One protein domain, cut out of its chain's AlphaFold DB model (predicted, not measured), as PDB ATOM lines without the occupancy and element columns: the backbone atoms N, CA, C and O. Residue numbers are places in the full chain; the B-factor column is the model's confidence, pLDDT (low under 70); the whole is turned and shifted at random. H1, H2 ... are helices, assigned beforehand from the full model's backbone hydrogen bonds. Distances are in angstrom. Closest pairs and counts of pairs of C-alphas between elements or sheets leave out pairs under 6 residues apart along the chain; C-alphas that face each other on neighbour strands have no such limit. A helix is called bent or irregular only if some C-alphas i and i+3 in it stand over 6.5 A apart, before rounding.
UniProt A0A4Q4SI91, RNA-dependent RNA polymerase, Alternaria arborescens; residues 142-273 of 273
ATOM      1  N   PHE A 142     261.868 284.020 308.256       88.31
ATOM      2  CA  PHE A 142     263.255 283.597 308.464       88.31
ATOM      3  C   PHE A 142     264.237 284.668 307.983       88.31
ATOM      4  O   PHE A 142     263.925 285.451 307.087       88.31
ATOM      5  N   SER A 143     265.430 284.708 308.582       90.88
ATOM      6  CA  SER A 143     266.496 285.606 308.131       90.88
ATOM      7  C   SER A 143     267.040 285.194 306.763       90.88
ATOM      8  O   SER A 143     266.898 284.045 306.332       90.88
ATOM      9  N   GLU A 144     267.666 286.150 306.072       90.31
ATOM     10  CA  GLU A 144     268.239 285.950 304.738       90.31
ATOM     11  C   GLU A 144     269.248 284.794 304.742       90.31
ATOM     12  O   GLU A 144     269.258 283.967 303.833       90.31
ATOM     13  N   GLU A 145     270.030 284.674 305.811       91.62
ATOM     14  CA  GLU A 145     271.039 283.642 306.005       91.62
ATOM     15  C   GLU A 145     270.418 282.247 306.140       91.62
ATOM     16  O   GLU A 145     270.899 281.295 305.522       91.62
ATOM     17  N   VAL A 146     269.333 282.115 306.911       91.38
ATOM     18  CA  VAL A 146     268.624 280.836 307.085       91.38
ATOM     19  C   VAL A 146     268.017 280.388 305.758       91.38
ATOM     20  O   VAL A 146     268.167 279.229 305.366       91.38
ATOM     21  N   VAL A 147     267.379 281.310 305.032       90.50
ATOM     22  CA  VAL A 147     266.790 281.030 303.716       90.50
ATOM     23  C   VAL A 147     267.874 280.634 302.711       90.50
ATOM     24  O   VAL A 147     267.732 279.613 302.037       90.50
ATOM     25  N   ALA A 148     268.976 281.384 302.639       90.38
ATOM     26  CA  ALA A 148     270.064 281.120 301.703       90.38
ATOM     27  C   ALA A 148     270.696 279.735 301.923       90.38
ATOM     28  O   ALA A 148     270.971 279.014 300.964       90.38
ATOM     29  N   VAL A 149     270.882 279.321 303.181       91.31
ATOM     30  CA  VAL A 149     271.471 278.013 303.501       91.31
ATOM     31  C   VAL A 149     270.483 276.871 303.261       91.31
ATOM     32  O   VAL A 149     270.853 275.874 302.647       91.31
ATOM     33  N   VAL A 150     269.239 276.987 303.735       90.62
ATOM     34  CA  VAL A 150     268.277 275.869 303.716       90.62
ATOM     35  C   VAL A 150     267.602 275.717 302.351       90.62
ATOM     36  O   VAL A 150     267.476 274.599 301.851       90.62
ATOM     37  N   ARG A 151     267.163 276.823 301.739       87.94
ATOM     38  CA  ARG A 151     266.433 276.814 300.461       87.94
ATOM     39  C   ARG A 151     267.380 276.853 299.268       87.94
ATOM     40  O   ARG A 151     267.237 276.044 298.355       87.94
ATOM     41  N   ASP A 152     268.329 277.789 299.284       87.44
ATOM     42  CA  ASP A 152     269.191 278.072 298.125       87.44
ATOM     43  C   ASP A 152     270.498 277.257 298.142       87.44
ATOM     44  O   ASP A 152     271.242 277.254 297.163       87.44
ATOM     45  N   GLN A 153     270.744 276.514 299.228       89.81
ATOM     46  CA  GLN A 153     271.922 275.666 299.443       89.81
ATOM     47  C   GLN A 153     273.256 276.424 299.363       89.81
ATOM     48  O   GLN A 153     274.303 275.848 299.056       89.81
ATOM     49  N   ASP A 154     273.237 277.724 299.662       91.50
ATOM     50  CA  ASP A 154     274.427 278.566 299.656       91.50
ATOM     51  C   ASP A 154     275.087 278.612 301.041       91.50
ATOM     52  O   ASP A 154     274.833 279.483 301.880       91.50
ATOM     53  N   PHE A 155     276.012 277.677 301.264       91.25
ATOM     54  CA  PHE A 155     276.781 277.571 302.505       91.25
ATOM     55  C   PHE A 155     277.718 278.756 302.780       91.25
ATOM     56  O   PHE A 155     278.244 278.855 303.893       91.25
ATOM     57  N   ALA A 156     277.945 279.673 301.831       91.00
ATOM     58  CA  ALA A 156     278.755 280.864 302.094       91.00
ATOM     59  C   ALA A 156     278.124 281.755 303.178       91.00
ATOM     60  O   ALA A 156     278.843 282.417 303.935       91.00
ATOM     61  N   HIS A 157     276.794 281.718 303.296       92.19
ATOM     62  CA  HIS A 157     276.027 282.488 304.272       92.19
ATOM     63  C   HIS A 157     276.201 281.989 305.711       92.19
ATOM     64  O   HIS A 157     276.056 282.781 306.637       92.19
ATOM     65  N   LEU A 158     276.664 280.749 305.925       92.06
ATOM     66  CA  LEU A 158     276.991 280.238 307.266       92.06
ATOM     67  C   LEU A 158     278.050 281.087 307.990       92.06
ATOM     68  O   LEU A 158     278.061 281.150 309.215       92.06
ATOM     69  N   ARG A 159     278.941 281.759 307.246       92.44
ATOM     70  CA  ARG A 159     279.970 282.646 307.821       92.44
ATOM     71  C   ARG A 159     279.393 283.939 308.390       92.44
ATOM     72  O   ARG A 159     280.026 284.551 309.243       92.44
ATOM     73  N   LYS A 160     278.231 284.350 307.882       91.69
ATOM     74  CA  LYS A 160     277.548 285.595 308.237       91.69
ATOM     75  C   LYS A 160     276.566 285.420 309.396       91.69
ATOM     76  O   LYS A 160     276.000 286.407 309.828       91.69
ATOM     77  N   LEU A 161     276.361 284.195 309.889       91.00
ATOM     78  CA  LEU A 161     275.459 283.949 311.013       91.00
ATOM     79  C   LEU A 161     275.940 284.703 312.255       91.00
ATOM     80  O   LEU A 161     277.054 284.474 312.730       91.00
ATOM     81  N   GLU A 162     275.082 285.569 312.788       88.62
ATOM     82  CA  GLU A 162     275.365 286.371 313.985       88.62
ATOM     83  C   GLU A 162     274.704 285.782 315.240       88.62
ATOM     84  O   GLU A 162     275.088 286.112 316.364       88.62
ATOM     85  N   SER A 163     273.743 284.865 315.070       93.06
ATOM     86  CA  SER A 163     273.000 284.250 316.169       93.06
ATOM     87  C   SER A 163     273.108 282.723 316.208       93.06
ATOM     88  O   SER A 163     272.906 282.022 315.215       93.06
ATOM     89  N   LEU A 164     273.327 282.174 317.409       93.06
ATOM     90  CA  LEU A 164     273.249 280.727 317.659       93.06
ATOM     91  C   LEU A 164     271.832 280.181 317.423       93.06
ATOM     92  O   LEU A 164     271.678 279.020 317.048       93.06
ATOM     93  N   ALA A 165     270.803 281.015 317.605       93.12
ATOM     94  CA  ALA A 165     269.421 280.626 317.343       93.12
ATOM     95  C   ALA A 165     269.180 280.375 315.848       93.12
ATOM     96  O   ALA A 165     268.442 279.457 315.501       93.12
ATOM     97  N   GLU A 166     269.830 281.129 314.958       93.50
ATOM     98  CA  GLU A 166     269.732 280.915 313.509       93.50
ATOM     99  C   GLU A 166     270.429 279.621 313.099       93.50
ATOM    100  O   GLU A 166     269.850 278.820 312.369       93.50
ATOM    101  N   LEU A 167     271.627 279.366 313.642       94.75
ATOM    102  CA  LEU A 167     272.326 278.094 313.450       94.75
ATOM    103  C   LEU A 167     271.444 276.920 313.879       94.75
ATOM    104  O   LEU A 167     271.311 275.946 313.139       94.75
ATOM    105  N   ARG A 168     270.808 277.022 315.051       95.31
ATOM    106  CA  ARG A 168     269.906 275.982 315.544       95.31
ATOM    107  C   ARG A 168     268.667 275.830 314.660       95.31
ATOM    108  O   ARG A 168     268.319 274.708 314.316       95.31
ATOM    109  N   THR A 169     268.085 276.940 314.212       94.62
ATOM    110  CA  THR A 169     266.928 276.956 313.302       94.62
ATOM    111  C   THR A 169     267.232 276.249 311.980       94.62
ATOM    112  O   THR A 169     266.408 275.476 311.508       94.62
ATOM    113  N   ILE A 170     268.419 276.457 311.398       94.88
ATOM    114  CA  ILE A 170     268.844 275.763 310.170       94.88
ATOM    115  C   ILE A 170     268.865 274.246 310.388       94.88
ATOM    116  O   ILE A 170     268.327 273.496 309.574       94.88
ATOM    117  N   LEU A 171     269.483 273.792 311.482       96.44
ATOM    118  CA  LEU A 171     269.605 272.366 311.784       96.44
ATOM    119  C   LEU A 171     268.242 271.727 312.079       96.44
ATOM    120  O   LEU A 171     267.961 270.647 311.561       96.44
ATOM    121  N   ASP A 172     267.402 272.401 312.867       94.44
ATOM    122  CA  ASP A 172     266.065 271.927 313.225       94.44
ATOM    123  C   ASP A 172     265.158 271.865 311.982       94.44
ATOM    124  O   ASP A 172     264.552 270.829 311.739       94.44
ATOM    125  N   LEU A 173     265.157 272.886 311.109       92.12
ATOM    126  CA  LEU A 173     264.407 272.851 309.844       92.12
ATOM    127  C   LEU A 173     264.820 271.661 308.972       92.12
ATOM    128  O   LEU A 173     263.977 270.894 308.513       92.12
ATOM    129  N   LEU A 174     266.119 271.471 308.740       92.00
ATOM    130  CA  LEU A 174     266.588 270.362 307.907       92.00
ATOM    131  C   LEU A 174     266.242 268.994 308.520       92.00
ATOM    132  O   LEU A 174     265.949 268.050 307.787       92.00
ATOM    133  N   ASN A 175     266.248 268.888 309.849       91.50
ATOM    134  CA  ASN A 175     265.886 267.667 310.561       91.50
ATOM    135  C   ASN A 175     264.382 267.378 310.510       91.50
ATOM    136  O   ASN A 175     263.987 266.265 310.161       91.50
ATOM    137  N   ASP A 176     263.553 268.375 310.812       89.00
ATOM    138  CA  ASP A 176     262.092 268.261 310.879       89.00
ATOM    139  C   ASP A 176     261.485 267.974 309.502       89.00
ATOM    140  O   ASP A 176     260.507 267.235 309.379       89.00
ATOM    141  N   HIS A 177     262.111 268.502 308.450       85.81
ATOM    142  CA  HIS A 177     261.749 268.229 307.063       85.81
ATOM    143  C   HIS A 177     262.384 266.935 306.505       85.81
ATOM    144  O   HIS A 177     262.116 266.566 305.361       85.81
ATOM    145  N   GLY A 178     263.193 266.212 307.292       82.69
ATOM    146  CA  GLY A 178     263.761 264.911 306.916       82.69
ATOM    147  C   GLY A 178     264.896 264.961 305.883       82.69
ATOM    148  O   GLY A 178     265.234 263.936 305.287       82.69
ATOM    149  N   GLU A 179     265.524 266.117 305.678       85.88
ATOM    150  CA  GLU A 179     266.551 266.365 304.659       85.88
ATOM    151  C   GLU A 179     267.942 265.890 305.116       85.88
ATOM    152  O   GLU A 179     268.893 266.662 305.259       85.88
ATOM    153  N   LYS A 180     268.078 264.577 305.355       86.94
ATOM    154  CA  LYS A 180     269.249 263.973 306.024       86.94
ATOM    155  C   LYS A 180     270.594 264.325 305.383       86.94
ATOM    156  O   LYS A 180     271.560 264.592 306.100       86.94
ATOM    157  N   LYS A 181     270.659 264.316 304.046       87.38
ATOM    158  CA  LYS A 181     271.879 264.637 303.286       87.38
ATOM    159  C   LYS A 181     272.252 266.110 303.445       87.38
ATOM    160  O   LYS A 181     273.381 266.408 303.812       87.38
ATOM    161  N   MET A 182     271.290 267.007 303.238       89.56
ATOM    162  CA  MET A 182     271.500 268.449 303.369       89.56
ATOM    163  C   MET A 182     271.907 268.821 304.798       89.56
ATOM    164  O   MET A 182     272.822 269.618 304.998       89.56
ATOM    165  N   LEU A 183     271.294 268.184 305.801       93.06
ATOM    166  CA  LEU A 183     271.678 268.329 307.202       93.06
ATOM    167  C   LEU A 183     273.125 267.880 307.446       93.06
ATOM    168  O   LEU A 183     273.887 268.607 308.076       93.06
ATOM    169  N   PHE A 184     273.535 266.725 306.910       92.44
ATOM    170  CA  PHE A 184     274.918 266.249 307.022       92.44
ATOM    171  C   PHE A 184     275.919 267.211 306.373       92.44
ATOM    172  O   PHE A 184     276.950 267.530 306.973       92.44
ATOM    173  N   ASP A 185     275.615 267.688 305.165       91.88
ATOM    174  CA  ASP A 185     276.484 268.582 304.398       91.88
ATOM    175  C   ASP A 185     276.623 269.944 305.094       91.88
ATOM    176  O   ASP A 185     277.740 270.455 305.240       91.88
ATOM    177  N   THR A 186     275.512 270.484 305.609       94.94
ATOM    178  CA  THR A 186     275.470 271.732 306.387       94.94
ATOM    179  C   THR A 186     276.259 271.590 307.685       94.94
ATOM    180  O   THR A 186     277.153 272.389 307.963       94.94
ATOM    181  N   PHE A 187     275.990 270.539 308.465       96.81
ATOM    182  CA  PHE A 187     276.684 270.259 309.723       96.81
ATOM    183  C   PHE A 187     278.200 270.128 309.511       96.81
ATOM    184  O   PHE A 187     278.996 270.721 310.241       96.81
ATOM    185  N   SER A 188     278.614 269.410 308.463       95.12
ATOM    186  CA  SER A 188     280.027 269.238 308.107       95.12
ATOM    187  C   SER A 188     280.694 270.548 307.674       95.12
ATOM    188  O   SER A 188     281.858 270.796 308.015       95.12
ATOM    189  N   HIS A 189     279.972 271.421 306.963       95.06
ATOM    190  CA  HIS A 189     280.462 272.760 306.630       95.06
ATOM    191  C   HIS A 189     280.651 273.621 307.878       95.06
ATOM    192  O   HIS A 189     281.693 274.265 307.999       95.06
ATOM    193  N   ILE A 190     279.708 273.598 308.826       95.50
ATOM    194  CA  ILE A 190     279.831 274.351 310.083       95.50
ATOM    195  C   ILE A 190     281.079 273.900 310.851       95.50
ATOM    196  O   ILE A 190     281.879 274.746 311.242       95.50
ATOM    197  N   LEU A 191     281.306 272.588 310.991       94.94
ATOM    198  CA  LEU A 191     282.521 272.049 311.625       94.94
ATOM    199  C   LEU A 191     283.804 272.535 310.939       94.94
ATOM    200  O   LEU A 191     284.788 272.869 311.595       94.94
ATOM    201  N   THR A 192     283.797 272.597 309.607       94.31
ATOM    202  CA  THR A 192     284.950 273.069 308.831       94.31
ATOM    203  C   THR A 192     285.184 274.571 309.020       94.31
ATOM    204  O   THR A 192     286.328 275.005 309.145       94.31
ATOM    205  N   LEU A 193     284.124 275.384 309.051       92.94
ATOM    206  CA  LEU A 193     284.226 276.830 309.267       92.94
ATOM    207  C   LEU A 193     284.657 277.165 310.696       92.94
ATOM    208  O   LEU A 193     285.486 278.056 310.879       92.94
ATOM    209  N   GLU A 194     284.137 276.439 311.684       93.56
ATOM    210  CA  GLU A 194     284.532 276.566 313.086       93.56
ATOM    211  C   GLU A 194     286.024 276.258 313.245       93.56
ATOM    212  O   GLU A 194     286.765 277.096 313.759       93.56
ATOM    213  N   ALA A 195     286.482 275.127 312.698       90.81
ATOM    214  CA  ALA A 195     287.879 274.705 312.763       90.81
ATOM    215  C   ALA A 195     288.849 275.688 312.085       90.81
ATOM    216  O   ALA A 195     290.001 275.803 312.500       90.81
ATOM    217  N   ASN A 196     288.386 276.400 311.053       91.88
ATOM    218  CA  ASN A 196     289.153 277.419 310.332       91.88
ATOM    219  C   ASN A 196     288.980 278.833 310.915       91.88
ATOM    220  O   ASN A 196     289.345 279.807 310.253       91.88
ATOM    221  N   SER A 197     288.369 278.972 312.096       88.12
ATOM    222  CA  SER A 197     288.090 280.263 312.741       88.12
ATOM    223  C   SER A 197     287.365 281.268 311.829       88.12
ATOM    224  O   SER A 197     287.628 282.466 311.858       88.12
ATOM    225  N   SER A 198     286.492 280.761 310.953       90.19
ATOM    226  CA  SER A 198     285.812 281.526 309.896       90.19
ATOM    227  C   SER A 198     284.326 281.771 310.183       90.19
ATOM    228  O   SER A 198     283.618 282.298 309.323       90.19
ATOM    229  N   LEU A 199     283.838 281.347 311.352       89.06
ATOM    230  CA  LEU A 199     282.503 281.673 311.851       89.06
ATOM    231  C   LEU A 199     282.544 283.014 312.584       89.06
ATOM    232  O   LEU A 199     283.496 283.292 313.305       89.06
ATOM    233  N   SER A 200     281.488 283.815 312.435       90.56
ATOM    234  CA  SER A 200     281.309 285.033 313.234       90.56
ATOM    235  C   SER A 200     280.815 284.746 314.663       90.56
ATOM    236  O   SER A 200     280.901 285.609 315.534       90.56
ATOM    237  N   LEU A 201     280.276 283.548 314.899       91.00
ATOM    238  CA  LEU A 201     279.749 283.097 316.189       91.00
ATOM    239  C   LEU A 201     280.871 282.753 317.175       91.00
ATOM    240  O   LEU A 201     281.982 282.406 316.776       91.00
ATOM    241  N   ASP A 202     280.551 282.744 318.472       93.44
ATOM    242  CA  ASP A 202     281.459 282.174 319.467       93.44
ATOM    243  C   ASP A 202     281.685 280.680 319.186       93.44
ATOM    244  O   ASP A 202     280.759 279.867 319.211       93.44
ATOM    245  N   HIS A 203     282.942 280.332 318.928       92.50
ATOM    246  CA  HIS A 203     283.383 278.993 318.546       92.50
ATOM    247  C   HIS A 203     283.017 277.915 319.570       92.50
ATOM    248  O   HIS A 203     282.583 276.821 319.204       92.50
ATOM    249  N   THR A 204     283.148 278.236 320.858       93.12
ATOM    250  CA  THR A 204     282.868 277.293 321.946       93.12
ATOM    251  C   THR A 204     281.367 277.045 322.050       93.12
ATOM    252  O   THR A 204     280.925 275.900 322.141       93.12
ATOM    253  N   GLN A 205     280.564 278.109 321.984       93.75
ATOM    254  CA  GLN A 205     279.106 278.009 322.014       93.75
ATOM    255  C   GLN A 205     278.538 277.340 320.759       93.75
ATOM    256  O   GLN A 205     277.566 276.588 320.858       93.75
ATOM    257  N   ALA A 206     279.146 277.555 319.590       93.44
ATOM    258  CA  ALA A 206     278.789 276.848 318.366       93.44
ATOM    259  C   ALA A 206     279.064 275.342 318.506       93.44
ATOM    260  O   ALA A 206     278.186 274.529 318.226       93.44
ATOM    261  N   ALA A 207     280.239 274.959 319.019       94.75
ATOM    262  CA  ALA A 207     280.579 273.560 319.268       94.75
ATOM    263  C   ALA A 207     279.623 272.887 320.273       94.75
ATOM    264  O   ALA A 207     279.214 271.746 320.052       94.75
ATOM    265  N   LEU A 208     279.229 273.599 321.337       94.62
ATOM    266  CA  LEU A 208     278.220 273.137 322.298       94.62
ATOM    267  C   LEU A 208     276.850 272.940 321.636       94.62
ATOM    268  O   LEU A 208     276.254 271.879 321.784       94.62
ATOM    269  N   ASN A 209     276.398 273.897 320.822       95.06
ATOM    270  CA  ASN A 209     275.129 273.783 320.095       95.06
ATOM    271  C   ASN A 209     275.101 272.574 319.147       95.06
ATOM    272  O   ASN A 209     274.077 271.898 319.043       95.06
ATOM    273  N   LEU A 210     276.217 272.289 318.467       95.88
ATOM    274  CA  LEU A 210     276.346 271.114 317.602       95.88
ATOM    275  C   LEU A 210     276.323 269.807 318.403       95.88
ATOM    276  O   LEU A 210     275.686 268.848 317.968       95.88
ATOM    277  N   LEU A 211     276.978 269.768 319.569       94.69
ATOM    278  CA  LEU A 211     276.947 268.619 320.478       94.69
ATOM    279  C   LEU A 211     275.524 268.355 320.997       94.69
ATOM    280  O   LEU A 211     275.046 267.220 320.931       94.69
ATOM    281  N   ASP A 212     274.829 269.404 321.437       94.19
ATOM    282  CA  ASP A 212     273.452 269.344 321.946       94.19
ATOM    283  C   ASP A 212     272.432 268.938 320.872       94.19
ATOM    284  O   ASP A 212     271.319 268.513 321.189       94.19
ATOM    285  N   PHE A 213     272.783 269.074 319.594       94.88
ATOM    286  CA  PHE A 213     271.937 268.671 318.473       94.88
ATOM    287  C   PHE A 213     272.067 267.178 318.119       94.88
ATOM    288  O   PHE A 213     271.119 266.581 317.607       94.88
ATOM    289  N   LEU A 214     273.197 266.531 318.432       92.50
ATOM    290  CA  LEU A 214     273.458 265.126 318.077       92.50
ATOM    291  C   LEU A 214     272.360 264.122 318.484       92.50
ATOM    292  O   LEU A 214     272.136 263.181 317.719       92.50
ATOM    293  N   PRO A 215     271.646 264.268 319.622       90.06
ATOM    294  CA  PRO A 215     270.542 263.373 319.965       90.06
ATOM    295  C   PRO A 215     269.398 263.338 318.945       90.06
ATOM    296  O   PRO A 215     268.710 262.324 318.859       90.06
ATOM    297  N   ASN A 216     269.188 264.414 318.183       89.50
ATOM    298  CA  ASN A 216     268.144 264.480 317.157       89.50
ATOM    299  C   ASN A 216     268.569 263.765 315.866       89.50
ATOM    300  O   ASN A 216     267.732 263.232 315.146       89.50
ATOM    301  N   ALA A 217     269.876 263.709 315.602       88.69
ATOM    302  CA  ALA A 217     270.451 263.175 314.375       88.69
ATOM    303  C   ALA A 217     271.712 262.348 314.680       88.69
ATOM    304  O   ALA A 217     272.844 262.739 314.387       88.69
ATOM    305  N   ALA A 218     271.516 261.159 315.259       86.56
ATOM    306  CA  ALA A 218     272.610 260.308 315.738       86.56
ATOM    307  C   ALA A 218     273.603 259.866 314.637       86.56
ATOM    308  O   ALA A 218     274.756 259.557 314.929       86.56
ATOM    309  N   TYR A 219     273.218 259.906 313.357       84.25
ATOM    310  CA  TYR A 219     274.128 259.642 312.235       84.25
ATOM    311  C   TYR A 219     275.219 260.721 312.048       84.25
ATOM    312  O   TYR A 219     276.204 260.477 311.352       84.25
ATOM    313  N   LEU A 220     275.089 261.891 312.688       89.50
ATOM    314  CA  LEU A 220     276.099 262.961 312.692       89.50
ATOM    315  C   LEU A 220     277.214 262.735 313.725       89.50
ATOM    316  O   LEU A 220     278.286 263.335 313.619       89.50
ATOM    317  N   ILE A 221     276.995 261.843 314.700       88.44
ATOM    318  CA  ILE A 221     277.929 261.550 315.798       88.44
ATOM    319  C   ILE A 221     279.356 261.276 315.283       88.44
ATOM    320  O   ILE A 221     280.292 261.922 315.767       88.44
ATOM    321  N   PRO A 222     279.583 260.395 314.282       88.19
ATOM    322  CA  PRO A 222     280.935 260.125 313.800       88.19
ATOM    323  C   PRO A 222     281.612 261.354 313.186       88.19
ATOM    324  O   PRO A 222     282.820 261.516 313.353       88.19
ATOM    325  N   ALA A 223     280.860 262.210 312.487       88.12
ATOM    326  CA  ALA A 223     281.397 263.427 311.883       88.12
ATOM    327  C   ALA A 223     281.851 264.419 312.965       88.12
ATOM    328  O   ALA A 223     282.965 264.936 312.893       88.12
ATOM    329  N   PHE A 224     281.043 264.600 314.016       93.75
ATOM    330  CA  PHE A 224     281.374 265.482 315.134       93.75
ATOM    331  C   PHE A 224     282.626 265.024 315.892       93.75
ATOM    332  O   PHE A 224     283.583 265.785 316.015       93.75
ATOM    333  N   PHE A 225     282.689 263.766 316.336       90.88
ATOM    334  CA  PHE A 225     283.827 263.281 317.135       90.88
ATOM    335  C   PHE A 225     285.137 263.150 316.348       90.88
ATOM    336  O   PHE A 225     286.220 263.159 316.934       90.88
ATOM    337  N   ARG A 226     285.064 263.033 315.016       91.50
ATOM    338  CA  ARG A 226     286.251 263.035 314.143       91.50
ATOM    339  C   ARG A 226     286.718 264.443 313.772       91.50
ATOM    340  O   ARG A 226     287.830 264.576 313.263       91.50
ATOM    341  N   SER A 227     285.898 265.463 314.014       93.44
ATOM    342  CA  SER A 227     286.185 266.846 313.639       93.44
ATOM    343  C   SER A 227     287.336 267.458 314.441       93.44
ATOM    344  O   SER A 227     287.666 267.030 315.552       93.44
ATOM    345  N   GLN A 228     287.929 268.513 313.880       93.50
ATOM    346  CA  GLN A 228     288.891 269.336 314.605       93.50
ATOM    347  C   GLN A 228     288.208 270.145 315.722       93.50
ATOM    348  O   GLN A 228     288.811 270.313 316.776       93.50
ATOM    349  N   THR A 229     286.942 270.540 315.547       92.00
ATOM    350  CA  THR A 229     286.104 271.205 316.560       92.00
ATOM    351  C   THR A 229     286.078 270.440 317.884       92.00
ATOM    352  O   THR A 229     286.392 271.006 318.929       92.00
ATOM    353  N   TRP A 230     285.804 269.128 317.848       92.75
ATOM    354  CA  TRP A 230     285.845 268.282 319.049       92.75
ATOM    355  C   TRP A 230     287.231 268.284 319.702       92.75
ATOM    356  O   TRP A 230     287.346 268.398 320.918       92.75
ATOM    357  N   ARG A 231     288.298 268.174 318.903       92.88
ATOM    358  CA  ARG A 231     289.676 268.134 319.419       92.88
ATOM    359  C   ARG A 231     290.073 269.442 320.097       92.88
ATOM    360  O   ARG A 231     290.741 269.394 321.124       92.88
ATOM    361  N   THR A 232     289.669 270.573 319.526       93.06
ATOM    362  CA  THR A 232     289.978 271.912 320.038       93.06
ATOM    363  C   THR A 232     289.229 272.200 321.339       93.06
ATOM    364  O   THR A 232     289.837 272.669 322.296       93.06
ATOM    365  N   HIS A 233     287.936 271.866 321.407       92.25
ATOM    366  CA  HIS A 233     287.061 272.226 322.536       92.25
ATOM    367  C   HIS A 233     286.820 271.089 323.534       92.25
ATOM    368  O   HIS A 233     285.961 271.196 324.409       92.25
ATOM    369  N   LYS A 234     287.581 269.995 323.422       91.06
ATOM    370  CA  LYS A 234     287.380 268.738 324.154       91.06
ATOM    371  C   LYS A 234     287.094 268.935 325.645       91.06
ATOM    372  O   LYS A 234     286.122 268.389 326.146       91.06
ATOM    373  N   SER A 235     287.903 269.741 326.335       89.12
ATOM    374  CA  SER A 235     287.785 269.932 327.786       89.12
ATOM    375  C   SER A 235     286.453 270.544 328.222       89.12
ATOM    376  O   SER A 235     285.985 270.245 329.307       89.12
ATOM    377  N   VAL A 236     285.847 271.401 327.394       90.31
ATOM    378  CA  VAL A 236     284.559 272.053 327.694       90.31
ATOM    379  C   VAL A 236     283.384 271.165 327.273       90.31
ATOM    380  O   VAL A 236     282.326 271.157 327.903       90.31
ATOM    381  N   LEU A 237     283.566 270.405 326.192       91.06
ATOM    382  CA  LEU A 237     282.533 269.533 325.645       91.06
ATOM    383  C   LEU A 237     282.379 268.227 326.438       91.06
ATOM    384  O   LEU A 237     281.279 267.689 326.480       91.06
ATOM    385  N   GLU A 238     283.443 267.716 327.064       88.69
ATOM    386  CA  GLU A 238     283.403 266.471 327.846       88.69
ATOM    387  C   GLU A 238     282.418 266.541 329.018       88.69
ATOM    388  O   GLU A 238     281.645 265.601 329.206       88.69
ATOM    389  N   ASP A 239     282.372 267.660 329.742       86.38
ATOM    390  CA  ASP A 239     281.439 267.841 330.862       86.38
ATOM    391  C   ASP A 239     279.975 267.755 330.394       86.38
ATOM    392  O   ASP A 239     279.156 267.052 330.988       86.38
ATOM    393  N   ASN A 240     279.650 268.395 329.266       85.50
ATOM    394  CA  ASN A 240     278.311 268.328 328.672       85.50
ATOM    395  C   ASN A 240     278.014 266.954 328.056       85.50
ATOM    396  O   ASN A 240     276.890 266.452 328.144       85.50
ATOM    397  N   LEU A 241     279.028 266.299 327.488       86.25
ATOM    398  CA  LEU A 241     278.891 264.965 326.922       86.25
ATOM    399  C   LEU A 241     278.466 263.946 327.978       86.25
ATOM    400  O   LEU A 241     277.659 263.079 327.664       86.25
ATOM    401  N   VAL A 242     278.949 264.048 329.221       84.94
ATOM    402  CA  VAL A 242     278.527 263.149 330.311       84.94
ATOM    403  C   VAL A 242     277.014 263.226 330.535       84.94
ATOM    404  O   VAL A 242     276.360 262.194 330.693       84.94
ATOM    405  N   HIS A 243     276.438 264.429 330.481       84.88
ATOM    406  CA  HIS A 243     274.994 264.625 330.615       84.88
ATOM    407  C   HIS A 243     274.213 264.091 329.407       84.88
ATOM    408  O   HIS A 243     273.124 263.535 329.567       84.88
ATOM    409  N   LEU A 244     274.780 264.201 328.204       84.56
ATOM    410  CA  LEU A 244     274.166 263.709 326.971       84.56
ATOM    411  C   LEU A 244     274.414 262.221 326.707       84.56
ATOM    412  O   LEU A 244     273.703 261.636 325.891       84.56
ATOM    413  N   ALA A 245     275.376 261.591 327.383       80.94
ATOM    414  CA  ALA A 245     275.836 260.236 327.091       80.94
ATOM    415  C   ALA A 245     274.694 259.217 327.123       80.94
ATOM    416  O   ALA A 245     274.571 258.404 326.211       80.94
ATOM    417  N   PHE A 246     273.812 259.298 328.124       80.62
ATOM    418  CA  PHE A 246     272.642 258.421 328.216       80.62
ATOM    419  C   PHE A 246     271.660 258.641 327.067       80.62
ATOM    420  O   PHE A 246     271.148 257.675 326.499       80.62
ATOM    421  N   THR A 247     271.416 259.896 326.694       84.56
ATOM    422  CA  THR A 247     270.527 260.237 325.580       84.56
ATOM    423  C   THR A 247     271.115 259.754 324.259       84.56
ATOM    424  O   THR A 247     270.415 259.105 323.491       84.56
ATOM    425  N   LEU A 248     272.405 259.985 324.015       80.50
ATOM    426  CA  LEU A 248     273.100 259.533 322.810       80.50
ATOM    427  C   LEU A 248     273.147 258.007 322.722       80.50
ATOM    428  O   LEU A 248     272.846 257.452 321.669       80.50
ATOM    429  N   LEU A 249     273.446 257.316 323.828       77.94
ATOM    430  CA  LEU A 249     273.421 255.856 323.886       77.94
ATOM    431  C   LEU A 249     272.015 255.323 323.592       77.94
ATOM    432  O   LEU A 249     271.867 254.398 322.799       77.94
ATOM    433  N   ARG A 250     270.971 255.941 324.164       78.94
ATOM    434  CA  ARG A 250     269.578 255.594 323.858       78.94
ATOM    435  C   ARG A 250     269.278 255.778 322.375       78.94
ATOM    436  O   ARG A 250     268.662 254.901 321.793       78.94
ATOM    437  N   GLN A 251     269.705 256.879 321.761       76.69
ATOM    438  CA  GLN A 251     269.448 257.137 320.341       76.69
ATOM    439  C   GLN A 251     270.211 256.171 319.427       76.69
ATOM    440  O   GLN A 251     269.635 255.655 318.477       76.69
ATOM    441  N   LEU A 252     271.458 255.827 319.760       69.06
ATOM    442  CA  LEU A 252     272.204 254.767 319.075       69.06
ATOM    443  C   LEU A 252     271.510 253.404 319.204       69.06
ATOM    444  O   LEU A 252     271.464 252.643 318.245       69.06
ATOM    445  N   VAL A 253     270.924 253.106 320.368       69.62
ATOM    446  CA  VAL A 253     270.091 251.912 320.557       69.62
ATOM    447  C   VAL A 253     268.768 252.027 319.797       69.62
ATOM    448  O   VAL A 253     268.291 251.027 319.299       69.62
ATOM    449  N   LEU A 254     268.157 253.198 319.638       67.12
ATOM    450  CA  LEU A 254     266.929 253.335 318.842       67.12
ATOM    451  C   LEU A 254     267.194 253.186 317.335       67.12
ATOM    452  O   LEU A 254     266.369 252.605 316.637       67.12
ATOM    453  N   LEU A 255     268.391 253.553 316.862       62.53
ATOM    454  CA  LEU A 255     268.874 253.223 315.513       62.53
ATOM    455  C   LEU A 255     269.010 251.705 315.261       62.53
ATOM    456  O   LEU A 255     269.234 251.292 314.125       62.53
ATOM    457  N   THR A 256     268.848 250.849 316.282       55.44
ATOM    458  CA  THR A 256     268.723 249.389 316.093       55.44
ATOM    459  C   THR A 256     267.534 249.005 315.221       55.44
ATOM    460  O   THR A 256     267.578 247.941 314.613       55.44
ATOM    461  N   GLN A 257     266.508 249.859 315.120       54.06
ATOM    462  CA  GLN A 257     265.392 249.632 314.200       54.06
ATOM    463  C   GLN A 257     265.858 249.555 312.738       54.06
ATOM    464  O   GLN A 257     265.332 248.738 311.993       54.06
ATOM    465  N   ASP A 258     266.903 250.306 312.373       53.78
ATOM    466  CA  ASP A 258     267.478 250.307 311.021       53.78
ATOM    467  C   ASP A 258     268.677 249.343 310.878       53.78
ATOM    468  O   ASP A 258     269.012 248.922 309.775       53.78
ATOM    469  N   MET A 259     269.357 248.997 311.984       52.78
ATOM    470  CA  MET A 259     270.636 248.248 311.989       52.78
ATOM    471  C   MET A 259     270.569 246.854 312.648       52.78
ATOM    472  O   MET A 259     271.595 246.185 312.816       52.78
ATOM    473  N   GLY A 260     269.378 246.395 313.035       60.22
ATOM    474  CA  GLY A 260     269.127 245.052 313.558       60.22
ATOM    475  C   GLY A 260     269.952 244.692 314.803       60.22
ATOM    476  O   GLY A 260     270.126 245.485 315.730       60.22
ATOM    477  N   SER A 261     270.475 243.462 314.848       57.75
ATOM    478  CA  SER A 261     271.206 242.900 315.999       57.75
ATOM    479  C   SER A 261     272.639 243.431 316.175       57.75
ATOM    480  O   SER A 261     273.308 243.083 317.155       57.75
ATOM    481  N   PHE A 262     273.104 244.304 315.277       62.72
ATOM    482  CA  PHE A 262     274.477 244.806 315.268       62.72
ATOM    483  C   PHE A 262     274.809 245.701 316.471       62.72
ATOM    484  O   PHE A 262     275.943 245.724 316.938       62.72
ATOM    485  N   ILE A 263     273.814 246.408 317.011       62.25
ATOM    486  CA  ILE A 263     273.972 247.310 318.160       62.25
ATOM    487  C   ILE A 263     273.556 246.665 319.504       62.25
ATOM    488  O   ILE A 263     274.304 246.813 320.473       62.25
ATOM    489  N   PRO A 264     272.446 245.901 319.637       61.19
ATOM    490  CA  PRO A 264     272.019 245.363 320.929       61.19
ATOM    491  C   PRO A 264     272.947 244.259 321.440       61.19
ATOM    492  O   PRO A 264     273.156 244.144 322.646       61.19
ATOM    493  N   ARG A 265     273.507 243.433 320.542       64.06
ATOM    494  CA  ARG A 265     274.281 242.247 320.930       64.06
ATOM    495  C   ARG A 265     275.625 242.601 321.583       64.06
ATOM    496  O   ARG A 265     275.892 242.055 322.653       64.06
ATOM    497  N   PRO A 266     276.437 243.534 321.044       68.50
ATOM    498  CA  PRO A 266     277.645 243.994 321.732       68.50
ATOM    499  C   PRO A 266     277.348 244.695 323.064       68.50
ATOM    500  O   PRO A 266     278.064 244.474 324.037       68.50
ATOM    501  N   ILE A 267     276.273 245.491 323.141       68.94
ATOM    502  CA  ILE A 267     275.883 246.187 324.378       68.94
ATOM    503  C   ILE A 267     275.438 245.187 325.457       68.94
ATOM    504  O   ILE A 267     275.838 245.319 326.608       68.94
ATOM    505  N   GLN A 268     274.671 244.152 325.100       68.56
ATOM    506  CA  GLN A 268     274.297 243.084 326.035       68.56
ATOM    507  C   GLN A 268     275.513 242.341 326.589       68.56
ATOM    508  O   GLN A 268     275.546 242.057 327.782       68.56
ATOM    509  N   ILE A 269     276.512 242.051 325.750       74.69
ATOM    510  CA  ILE A 269     277.761 241.413 326.189       74.69
ATOM    511  C   ILE A 269     278.520 242.328 327.162       74.69
ATOM    512  O   ILE A 269     279.009 241.853 328.181       74.69
ATOM    513  N   LEU A 270     278.573 243.636 326.888       68.44
ATOM    514  CA  LEU A 270     279.223 244.623 327.759       68.44
ATOM    515  C   LEU A 270     278.528 244.803 329.114       68.44
ATOM    516  O   LEU A 270     279.202 245.080 330.094       68.44
ATOM    517  N   LEU A 271     277.201 244.658 329.181       71.62
ATOM    518  CA  LEU A 271     276.432 244.773 330.429       71.62
ATOM    519  C   LEU A 271     276.415 243.478 331.262       71.62
ATOM    520  O   LEU A 271     275.942 243.492 332.396       71.62
ATOM    521  N   GLN A 272     276.868 242.358 330.691       71.00
ATOM    522  CA  GLN A 272     276.961 241.055 331.360       71.00
ATOM    523  C   GLN A 272     278.357 240.759 331.937       71.00
ATOM    524  O   GLN A 272     278.510 239.744 332.619       71.00
ATOM    525  N   GLY A 273     279.355 241.609 331.660       46.84
ATOM    526  CA  GLY A 273     280.700 241.563 332.249       46.84
ATOM    527  C   GLY A 273     280.866 242.571 333.375       46.84
ATOM    528  O   GLY A 273     281.650 242.262 334.299       46.84
TER     529      GLY A 273
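This is residues 142 to 273 of the 273 residues of the protein "RNA-dependent RNA polymerase" of Alternaria arborescens (UniProt A0A4Q4SI91). The domain is an elongated stack of helices: H3, H4, H5 and the long, kinked H7 make a four-helix bundle, with H6 packed on H4 and H7. The short pair H1 and H2 packs on H3 and H4 at one end of the long axis, and at the other end H8 and H9 make a loose tail beyond H7, of which residues 268 to 273 stick out. The printed part has 132 residues with nine named helices, H1 to H9 in order along the chain, and no named strand; its class is all helix. It is compact, with a radius of gyration of the C-alphas of 15.9 A, and its C-alphas span 52 by 32 by 19 A.

The longest helix, H7, residues 228 to 254, has a kink of 102 degrees near residue 239. It touches H5, residues 203 to 213, at a shallow tilt of 7 degrees, the same way; the closest C-alphas, of Leu 208 and Leu 237, are 6.5 A apart. H7 forms a helical hairpin with H6, residues 218 to 226, the closest C-alphas being those of Ala 218 and Gln 251 at 6.4 A. The hub is H4, residues 180 to 195, which touches five other helices. With residues 191 to 195 alone it touches H7, at residues 228 to 229 alone; the C-alphas of Ala 195 and Thr 229 are the closest, 5.5 A apart. H4 and H5 form a helical hairpin at a shallow tilt of 23 degrees, closest at the C-alphas of Glu 194 and His 203, 6.1 A apart. H4 touches H6 with residues 184 to 191 alone, closest at the C-alphas of Phe 184 and Leu 220, 6.7 A apart. H3, residues 164 to 176, forms a helical hairpin with H4 at 24 degrees, opposite ways; the closest C-alphas, of Leu 174 and Leu 183, are 5.5 A apart. H3, H4, H5 and H7 are a bundle, a group of helices side by side. H1, residues 144 to 150, touches H3, with the C-alphas of Val 146 and Ile 170 closest at 5.9 A. H2, residues 155 to 160, touches H4 at a steep tilt of 45 degrees, with the C-alphas of Leu 158 and Ile 190 closest at 7.1 A. H8, residues 256 to 262, and H7 meet only through their link. H9, residues 264 to 271, is close to H7 but not clearly touching, with the C-alphas of Val 253 and Pro 264 closest at 6.8 A. Every O i to N i+4 pair is within hydrogen-bond range in H1, H3, H4, H5 and H9; the counts are 3 of 5 in H6, 16 of 23 in H7, 0 of 2 in H2, beside 3 of 3 for O i to N i+3, and 1 of 3 in H8, beside 2 of 4.

H7 is 27.5 A from first to last C-alpha, H4 22.5 A, H3 18.1 A, H5 15.4 A and H6 14.0 A. H1 begins at C-alpha 144, (268.239, 285.950, 304.738), H7 begins at C-alpha 228, (288.891, 269.336, 314.605), and H9 ends at C-alpha 271, (276.432, 244.773, 330.429). H6, H7 and H8 are irregular: C-alphas 219 and 222 are 7.0 A apart, 232 and 235 8.3 A, and 258 and 261 9.7 A.

The two C-alphas farthest apart, of Glu 144 and Gly 273, are 53.7 A from each other. The printed part has no cut and ends at the chain's last residue. No link is long; that from H4 to H5, seven residues, is short, and the others are tight. The mean pLDDT of the printed part is 86.0, and residues 252 to 268, 270 and 273 are under 70.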